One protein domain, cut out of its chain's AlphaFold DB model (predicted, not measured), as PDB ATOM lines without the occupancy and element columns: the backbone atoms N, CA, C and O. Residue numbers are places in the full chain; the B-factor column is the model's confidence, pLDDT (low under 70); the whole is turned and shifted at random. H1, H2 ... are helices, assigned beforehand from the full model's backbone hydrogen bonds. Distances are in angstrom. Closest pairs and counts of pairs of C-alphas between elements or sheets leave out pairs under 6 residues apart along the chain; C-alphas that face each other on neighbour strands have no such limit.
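AT A GLANCE: This is residues 2 to 61 of the 278 residues of an uncharacterized protein of Candidatus Thiomargarita nelsonii (UniProt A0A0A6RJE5). Five short helices are strung out along one long axis, with H5 at one end, then H4 and the small H3 packed together, then H2, and H1 set off at the other end, touching no other helix. H5 packs steeply across H4, while H2 joins the group through its contact with H3. The printed part has 60 residues with five named helices, H1 to H5 in chain order, and no named strand; the class is all helix. It is compact, with a radius of gyration of the C-alphas of 11.2 A, yet elongated in outline, spanning 35 by 19 by 17 A.

IN THESE COORDINATES: H4, the longest helix, takes residues 38 to 48 and measures 15.2 A from C-alpha 38 at (-37.999, 2.552, -25.784) to C-alpha 48. H5 is residues 54 to 60, 10.0 A, ending with C-alpha 60 at (-37.201, -4.625, -22.273). H3 is residues 30 to 33, 5.3 A, and H2 residues 18 to 26, 11.9 A. H1 is residues 2 to 8, 10.1 A, beginning with C-alpha 2 at (-33.254, 17.607, -5.845).

HOW THE PARTS SIT: H4 and H5 touch, closest at the C-alphas of Phe 38 and Arg 58, 6.4 A, at a steep tilt of 65 degrees, opposite ways. H3 touches H4, closest at the C-alphas of Gly 33 and Leu 41, 7.0 A. H2 touches H3, closest at the C-alphas of Ala 26 and Gly 33, 4.6 A. H2 and H5 are apart, and H1 is apart from H2, H3, H4 and H5. In H1, H2, H4 and H5 every O i to N i+4 pair is within hydrogen-bond range; H3 is too short for one.

THE WHOLE: The farthest C-alphas, those of Arg 2 and Ser 55, are 34.5 A apart. The printed part has no cut and no long link. Mean pLDDT of the printed part is 85.4, with residues 2 to 5 under 70.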
ATOM      1  N   ARG A   2     -34.721  17.808  -5.954       66.00
ATOM      2  CA  ARG A   2     -33.254  17.607  -5.845       66.00
ATOM      3  C   ARG A   2     -32.744  16.510  -6.793       66.00
ATOM      4  O   ARG A   2     -31.750  16.707  -7.484       66.00
ATOM      5  N   ASP A   3     -33.489  15.410  -6.878       67.31
ATOM      6  CA  ASP A   3     -33.181  14.293  -7.771       67.31
ATOM      7  C   ASP A   3     -33.157  14.705  -9.248       67.31
ATOM      8  O   ASP A   3     -32.247  14.322  -9.967       67.31
ATOM      9  N   VAL A   4     -34.084  15.555  -9.699       66.75
ATOM     10  CA  VAL A   4     -34.133  16.039 -11.091       66.75
ATOM     11  C   VAL A   4     -32.880  16.846 -11.436       66.75
ATOM     12  O   VAL A   4     -32.275  16.617 -12.478       66.75
ATOM     13  N   PHE A   5     -32.426  17.733 -10.550       63.69
ATOM     14  CA  PHE A   5     -31.201  18.505 -10.781       63.69
ATOM     15  C   PHE A   5     -29.956  17.633 -10.776       63.69
ATOM     16  O   PHE A   5     -29.152  17.675 -11.705       63.69
ATOM     17  N   LEU A   6     -29.812  16.789  -9.754       71.75
ATOM     18  CA  LEU A   6     -28.718  15.830  -9.706       71.75
ATOM     19  C   LEU A   6     -28.737  14.922 -10.947       71.75
ATOM     20  O   LEU A   6     -27.677  14.544 -11.437       71.75
ATOM     21  N   PHE A   7     -29.913  14.587 -11.477       76.44
ATOM     22  CA  PHE A   7     -30.061  13.781 -12.681       76.44
ATOM     23  C   PHE A   7     -29.573  14.524 -13.924       76.44
ATOM     24  O   PHE A   7     -28.753  13.976 -14.661       76.44
ATOM     25  N   LEU A   8     -30.021  15.770 -14.119       72.56
ATOM     26  CA  LEU A   8     -29.607  16.633 -15.232       72.56
ATOM     27  C   LEU A   8     -28.089  16.852 -15.247       72.56
ATOM     28  O   LEU A   8     -27.470  16.778 -16.304       72.56
ATOM     29  N   PHE A   9     -27.471  17.021 -14.076       77.44
ATOM     30  CA  PHE A   9     -26.019  17.180 -13.940       77.44
ATOM     31  C   PHE A   9     -25.247  15.852 -13.832       77.44
ATOM     32  O   PHE A   9     -24.046  15.849 -13.558       77.44
ATOM     33  N   GLY A  10     -25.914  14.704 -13.997       74.75
ATOM     34  CA  GLY A  10     -25.280  13.383 -13.944       74.75
ATOM     35  C   GLY A  10     -24.699  12.994 -12.575       74.75
ATOM     36  O   GLY A  10     -23.898  12.067 -12.491       74.75
ATOM     37  N   LYS A  11     -25.086  13.688 -11.501       78.38
ATOM     38  CA  LYS A  11     -24.663  13.445 -10.111       78.38
ATOM     39  C   LYS A  11     -25.639  12.576  -9.318       78.38
ATOM     40  O   LYS A  11     -25.304  12.153  -8.212       78.38
ATOM     41  N   LEU A  12     -26.832  12.310  -9.849       83.38
ATOM     42  CA  LEU A  12     -27.814  11.472  -9.174       83.38
ATOM     43  C   LEU A  12     -27.358  10.016  -9.181       83.38
ATOM     44  O   LEU A  12     -27.171   9.427 -10.244       83.38
ATOM     45  N   LYS A  13     -27.200   9.445  -7.986       82.12
ATOM     46  CA  LYS A  13     -26.850   8.030  -7.795       82.12
ATOM     47  C   LYS A  13     -28.055   7.166  -7.436       82.12
ATOM     48  O   LYS A  13     -28.097   6.006  -7.818       82.12
ATOM     49  N   GLN A  14     -29.020   7.740  -6.727       83.44
ATOM     50  CA  GLN A  14     -30.240   7.080  -6.280       83.44
ATOM     51  C   GLN A  14     -31.364   8.108  -6.202       83.44
ATOM     52  O   GLN A  14     -31.104   9.286  -5.973       83.44
ATOM     53  N   SER A  15     -32.590   7.650  -6.383       82.88
ATOM     54  CA  SER A  15     -33.814   8.437  -6.398       82.88
ATOM     55  C   SER A  15     -34.866   7.753  -5.536       82.88
ATOM     56  O   SER A  15     -34.822   6.543  -5.343       82.88
ATOM     57  N   GLN A  16     -35.866   8.485  -5.067       79.19
ATOM     58  CA  GLN A  16     -37.087   7.857  -4.541       79.19
ATOM     59  C   GLN A  16     -38.057   7.423  -5.657       79.19
ATOM     60  O   GLN A  16     -38.926   6.579  -5.452       79.19
ATOM     61  N   PHE A  17     -37.900   7.969  -6.867       80.88
ATOM     62  CA  PHE A  17     -38.745   7.651  -8.018       80.88
ATOM     63  C   PHE A  17     -38.284   6.362  -8.707       80.88
ATOM     64  O   PHE A  17     -37.174   6.299  -9.243       80.88
ATOM     65  N   SER A  18     -39.167   5.361  -8.761       83.69
ATOM     66  CA  SER A  18     -38.893   4.025  -9.312       83.69
ATOM     67  C   SER A  18     -38.373   4.052 -10.753       83.69
ATOM     68  O   SER A  18     -37.375   3.401 -11.051       83.69
ATOM     69  N   LEU A  19     -38.979   4.857 -11.633       84.06
ATOM     70  CA  LEU A  19     -38.532   5.012 -13.025       84.06
ATOM     71  C   LEU A  19     -37.140   5.646 -13.128       84.06
ATOM     72  O   LEU A  19     -36.340   5.259 -13.976       84.06
ATOM     73  N   LEU A  20     -36.833   6.607 -12.257       84.81
ATOM     74  CA  LEU A  20     -35.530   7.266 -12.260       84.81
ATOM     75  C   LEU A  20     -34.448   6.316 -11.735       84.81
ATOM     76  O   LEU A  20     -33.369   6.250 -12.315       84.81
ATOM     77  N   ASN A  21     -34.754   5.511 -10.714       87.44
ATOM     78  CA  ASN A  21     -33.875   4.427 -10.274       87.44
ATOM     79  C   ASN A  21     -33.657   3.389 -11.368       87.44
ATOM     80  O   ASN A  21     -32.513   3.046 -11.643       87.44
ATOM     81  N   ALA A  22     -34.722   2.941 -12.037       88.56
ATOM     82  CA  ALA A  22     -34.605   2.020 -13.161       88.56
ATOM     83  C   ALA A  22     -33.685   2.592 -14.248       88.56
ATOM     84  O   ALA A  22     -32.826   1.880 -14.758       88.56
ATOM     85  N   TYR A  23     -33.789   3.892 -14.554       90.44
ATOM     86  CA  TYR A  23     -32.873   4.568 -15.476       90.44
ATOM     87  C   TYR A  23     -31.418   4.554 -14.980       90.44
ATOM     88  O   TYR A  23     -30.511   4.267 -15.762       90.44
ATOM     89  N   LEU A  24     -31.170   4.879 -13.707       90.75
ATOM     90  CA  LEU A  24     -29.814   4.956 -13.153       90.75
ATOM     91  C   LEU A  24     -29.150   3.579 -13.117       90.75
ATOM     92  O   LEU A  24     -28.018   3.438 -13.580       90.75
ATOM     93  N   THR A  25     -29.871   2.561 -12.651       91.69
ATOM     94  CA  THR A  25     -29.397   1.173 -12.620       91.69
ATOM     95  C   THR A  25     -29.207   0.627 -14.034       91.69
ATOM     96  O   THR A  25     -28.225  -0.067 -14.295       91.69
ATOM     97  N   ALA A  26     -30.058   1.026 -14.990       92.81
ATOM     98  CA  ALA A  26     -29.927   0.646 -16.395       92.81
ATOM     99  C   ALA A  26     -28.622   1.111 -17.052       92.81
ATOM    100  O   ALA A  26     -28.204   0.521 -18.048       92.81
ATOM    101  N   ARG A  27     -27.943   2.132 -16.510       91.94
ATOM    102  CA  ARG A  27     -26.605   2.528 -16.979       91.94
ATOM    103  C   ARG A  27     -25.554   1.448 -16.711       91.94
ATOM    104  O   ARG A  27     -24.620   1.335 -17.490       91.94
ATOM    105  N   GLN A  28     -25.720   0.659 -15.650       91.75
ATOM    106  CA  GLN A  28     -24.805  -0.425 -15.272       91.75
ATOM    107  C   GLN A  28     -25.282  -1.786 -15.789       91.75
ATOM    108  O   GLN A  28     -24.485  -2.546 -16.328       91.75
ATOM    109  N   ASP A  29     -26.583  -2.067 -15.691       92.81
ATOM    110  CA  ASP A  29     -27.211  -3.274 -16.231       92.81
ATOM    111  C   ASP A  29     -28.502  -2.918 -16.965       92.81
ATOM    112  O   ASP A  29     -29.530  -2.627 -16.357       92.81
ATOM    113  N   ILE A  30     -28.475  -3.015 -18.293       93.25
ATOM    114  CA  ILE A  30     -29.619  -2.682 -19.141       93.25
ATOM    115  C   ILE A  30     -30.902  -3.463 -18.790       93.25
ATOM    116  O   ILE A  30     -31.996  -2.982 -19.086       93.25
ATOM    117  N   GLN A  31     -30.805  -4.655 -18.177       92.19
ATOM    118  CA  GLN A  31     -31.969  -5.472 -17.822       92.19
ATOM    119  C   GLN A  31     -32.777  -4.805 -16.708       92.19
ATOM    120  O   GLN A  31     -34.007  -4.879 -16.719       92.19
ATOM    121  N   ALA A  32     -32.105  -4.077 -15.812       91.38
ATOM    122  CA  ALA A  32     -32.734  -3.290 -14.756       91.38
ATOM    123  C   ALA A  32     -33.569  -2.113 -15.296       91.38
ATOM    124  O   ALA A  32     -34.407  -1.572 -14.581       91.38
ATOM    125  N   GLY A  33     -33.397  -1.748 -16.572       88.75
ATOM    126  CA  GLY A  33     -34.219  -0.755 -17.267       88.75
ATOM    127  C   GLY A  33     -35.550  -1.286 -17.800       88.75
ATOM    128  O   GLY A  33     -36.223  -0.585 -18.558       88.75
ATOM    129  N   LYS A  34     -35.931  -2.527 -17.472       90.19
ATOM    130  CA  LYS A  34     -37.207  -3.109 -17.902       90.19
ATOM    131  C   LYS A  34     -38.375  -2.197 -17.505       90.19
ATOM    132  O   LYS A  34     -38.514  -1.830 -16.343       90.19
ATOM    133  N   GLY A  35     -39.228  -1.859 -18.470       85.69
ATOM    134  CA  GLY A  35     -40.357  -0.945 -18.269       85.69
ATOM    135  C   GLY A  35     -40.043   0.535 -18.508       85.69
ATOM    136  O   GLY A  35     -40.940   1.360 -18.373       85.69
ATOM    137  N   LEU A  36     -38.814   0.894 -18.896       88.94
ATOM    138  CA  LEU A  36     -38.509   2.243 -19.381       88.94
ATOM    139  C   LEU A  36     -38.972   2.437 -20.835       88.94
ATOM    140  O   LEU A  36     -38.939   1.476 -21.613       88.94
ATOM    141  N   PRO A  37     -39.304   3.676 -21.252       87.88
ATOM    142  CA  PRO A  37     -39.657   3.968 -22.637       87.88
ATOM    143  C   PRO A  37     -38.561   3.545 -23.617       87.88
ATOM    144  O   PRO A  37     -37.362   3.696 -23.352       87.88
ATOM    145  N   PHE A  38     -38.955   3.083 -24.804       87.62
ATOM    146  CA  PHE A  38     -37.999   2.552 -25.784       87.62
ATOM    147  C   PHE A  38     -36.929   3.579 -26.184       87.62
ATOM    148  O   PHE A  38     -35.752   3.239 -26.307       87.62
ATOM    149  N   LYS A  39     -37.318   4.852 -26.350       85.62
ATOM    150  CA  LYS A  39     -36.375   5.939 -26.665       85.62
ATOM    151  C   LYS A  39     -35.332   6.130 -25.561       85.62
ATOM    152  O   LYS A  39     -34.162   6.345 -25.867       85.62
ATOM    153  N   VAL A  40     -35.744   6.004 -24.299       88.94
ATOM    154  CA  VAL A  40     -34.861   6.126 -23.133       88.94
ATOM    155  C   VAL A  40     -33.857   4.974 -23.115       88.94
ATOM    156  O   VAL A  40     -32.655   5.220 -23.078       88.94
ATOM    157  N   LEU A  41     -34.324   3.727 -23.254       90.94
ATOM    158  CA  LEU A  41     -33.447   2.551 -23.337       90.94
ATOM    159  C   LEU A  41     -32.470   2.622 -24.511       90.94
ATOM    160  O   LEU A  41     -31.315   2.231 -24.367       90.94
ATOM    161  N   ARG A  42     -32.904   3.148 -25.662       91.31
ATOM    162  CA  ARG A  42     -32.030   3.364 -26.820       91.31
ATOM    163  C   ARG A  42     -30.916   4.365 -26.514       91.31
ATOM    164  O   ARG A  42     -29.778   4.108 -26.892       91.31
ATOM    165  N   GLY A  43     -31.225   5.464 -25.826       87.94
ATOM    166  CA  GLY A  43     -30.223   6.449 -25.404       87.94
ATOM    167  C   GLY A  43     -29.216   5.874 -24.403       87.94
ATOM    168  O   GLY A  43     -28.008   6.035 -24.576       87.94
ATOM    169  N   ILE A  44     -29.704   5.128 -23.403       90.88
ATOM    170  CA  ILE A  44     -28.848   4.439 -22.423       90.88
ATOM    171  C   ILE A  44     -27.950   3.420 -23.128       90.88
ATOM    172  O   ILE A  44     -26.742   3.417 -22.911       90.88
ATOM    173  N   ALA A  45     -28.512   2.580 -24.000       92.81
ATOM    174  CA  ALA A  45     -27.748   1.557 -24.702       92.81
ATOM    175  C   ALA A  45     -26.690   2.151 -25.639       92.81
ATOM    176  O   ALA A  45     -25.568   1.660 -25.665       92.81
ATOM    177  N   GLY A  46     -27.011   3.240 -26.343       89.94
ATOM    178  CA  GLY A  46     -26.044   3.938 -27.193       89.94
ATOM    179  C   GLY A  46     -24.843   4.497 -26.423       89.94
ATOM    180  O   GLY A  46     -23.757   4.574 -26.982       89.94
ATOM    181  N   THR A  47     -25.027   4.840 -25.146       89.44
ATOM    182  CA  THR A  47     -23.976   5.450 -24.314       89.44
ATOM    183  C   THR A  47     -23.202   4.415 -23.493       89.44
ATOM    184  O   THR A  47     -21.981   4.469 -23.426       89.44
ATOM    185  N   PHE A  48     -23.903   3.469 -22.861       90.06
ATOM    186  CA  PHE A  48     -23.331   2.565 -21.854       90.06
ATOM    187  C   PHE A  48     -23.298   1.092 -22.289       90.06
ATOM    188  O   PHE A  48     -22.519   0.316 -21.748       90.06
ATOM    189  N   HIS A  49     -24.105   0.690 -23.283       90.94
ATOM    190  CA  HIS A  49     -24.271  -0.718 -23.684       90.94
ATOM    191  C   HIS A  49     -24.225  -0.914 -25.205       90.94
ATOM    192  O   HIS A  49     -25.155  -1.459 -25.806       90.94
ATOM    193  N   ALA A  50     -23.124  -0.500 -25.835       85.75
ATOM    194  CA  ALA A  50     -22.984  -0.443 -27.297       85.75
ATOM    195  C   ALA A  50     -23.232  -1.779 -28.036       85.75
ATOM    196  O   ALA A  50     -23.552  -1.784 -29.221       85.75
ATOM    197  N   LYS A  51     -23.106  -2.923 -27.349       88.94
ATOM    198  CA  LYS A  51     -23.250  -4.270 -27.935       88.94
ATOM    199  C   LYS A  51     -24.687  -4.809 -27.931       88.94
ATOM    200  O   LYS A  51     -24.915  -5.946 -28.341       88.94
ATOM    201  N   ILE A  52     -25.663  -4.046 -27.440       89.50
ATOM    202  CA  ILE A  52     -27.035  -4.538 -27.282       89.50
ATOM    203  C   ILE A  52     -27.867  -4.306 -28.537       89.50
ATOM    204  O   ILE A  52     -27.974  -3.196 -29.053       89.50
ATOM    205  N   SER A  53     -28.517  -5.372 -29.003       90.25
ATOM    206  CA  SER A  53     -29.374  -5.319 -30.180       90.25
ATOM    207  C   SER A  53     -30.676  -4.550 -29.924       90.25
ATOM    208  O   SER A  53     -31.293  -4.622 -28.858       90.25
ATOM    209  N   GLN A  54     -31.162  -3.876 -30.968       87.56
ATOM    210  CA  GLN A  54     -32.445  -3.163 -30.955       87.56
ATOM    211  C   GLN A  54     -33.628  -4.080 -30.596       87.56
ATOM    212  O   GLN A  54     -34.551  -3.660 -29.900       87.56
ATOM    213  N   SER A  55     -33.603  -5.345 -31.032       86.62
ATOM    214  CA  SER A  55     -34.650  -6.323 -30.713       86.62
ATOM    215  C   SER A  55     -34.723  -6.626 -29.216       86.62
ATOM    216  O   SER A  55     -35.819  -6.726 -28.664       86.62
ATOM    217  N   ARG A  56     -33.573  -6.705 -28.535       86.75
ATOM    218  CA  ARG A  56     -33.501  -6.909 -27.085       86.75
ATOM    219  C   ARG A  56     -34.012  -5.689 -26.320       86.75
ATOM    220  O   ARG A  56     -34.773  -5.857 -25.373       86.75
ATOM    221  N   LEU A  57     -33.689  -4.475 -26.774       88.75
ATOM    222  CA  LEU A  57     -34.222  -3.238 -26.184       88.75
ATOM    223  C   LEU A  57     -35.746  -3.143 -26.312       88.75
ATOM    224  O   LEU A  57     -36.411  -2.763 -25.356       88.75
ATOM    225  N   ARG A  58     -36.321  -3.546 -27.454       86.19
ATOM    226  CA  ARG A  58     -37.786  -3.575 -27.638       86.19
ATOM    227  C   ARG A  58     -38.495  -4.542 -26.689       86.19
ATOM    228  O   ARG A  58     -39.627  -4.277 -26.313       86.19
ATOM    229  N   ARG A  59     -37.849  -5.653 -26.314       87.56
ATOM    230  CA  ARG A  59     -38.396  -6.615 -25.337       87.56
ATOM    231  C   ARG A  59     -38.349  -6.087 -23.901       87.56
ATOM    232  O   ARG A  59     -39.187  -6.478 -23.097       87.56
ATOM    233  N   LEU A  60     -37.362  -5.248 -23.589       87.12
ATOM    234  CA  LEU A  60     -37.201  -4.625 -22.273       87.12
ATOM    235  C   LEU A  60     -38.065  -3.387 -22.088       87.12
ATOM    236  O   LEU A  60     -38.495  -3.114 -20.968       87.12
ATOM    237  N   ALA A  61     -38.281  -2.634 -23.163       86.88
ATOM    238  CA  ALA A  61     -39.047  -1.407 -23.106       86.88
ATOM    239  C   ALA A  61     -40.422  -1.654 -22.493       86.88
ATOM    240  O   ALA A  61     -41.043  -2.698 -22.731       86.88
TER     241      ALA A  61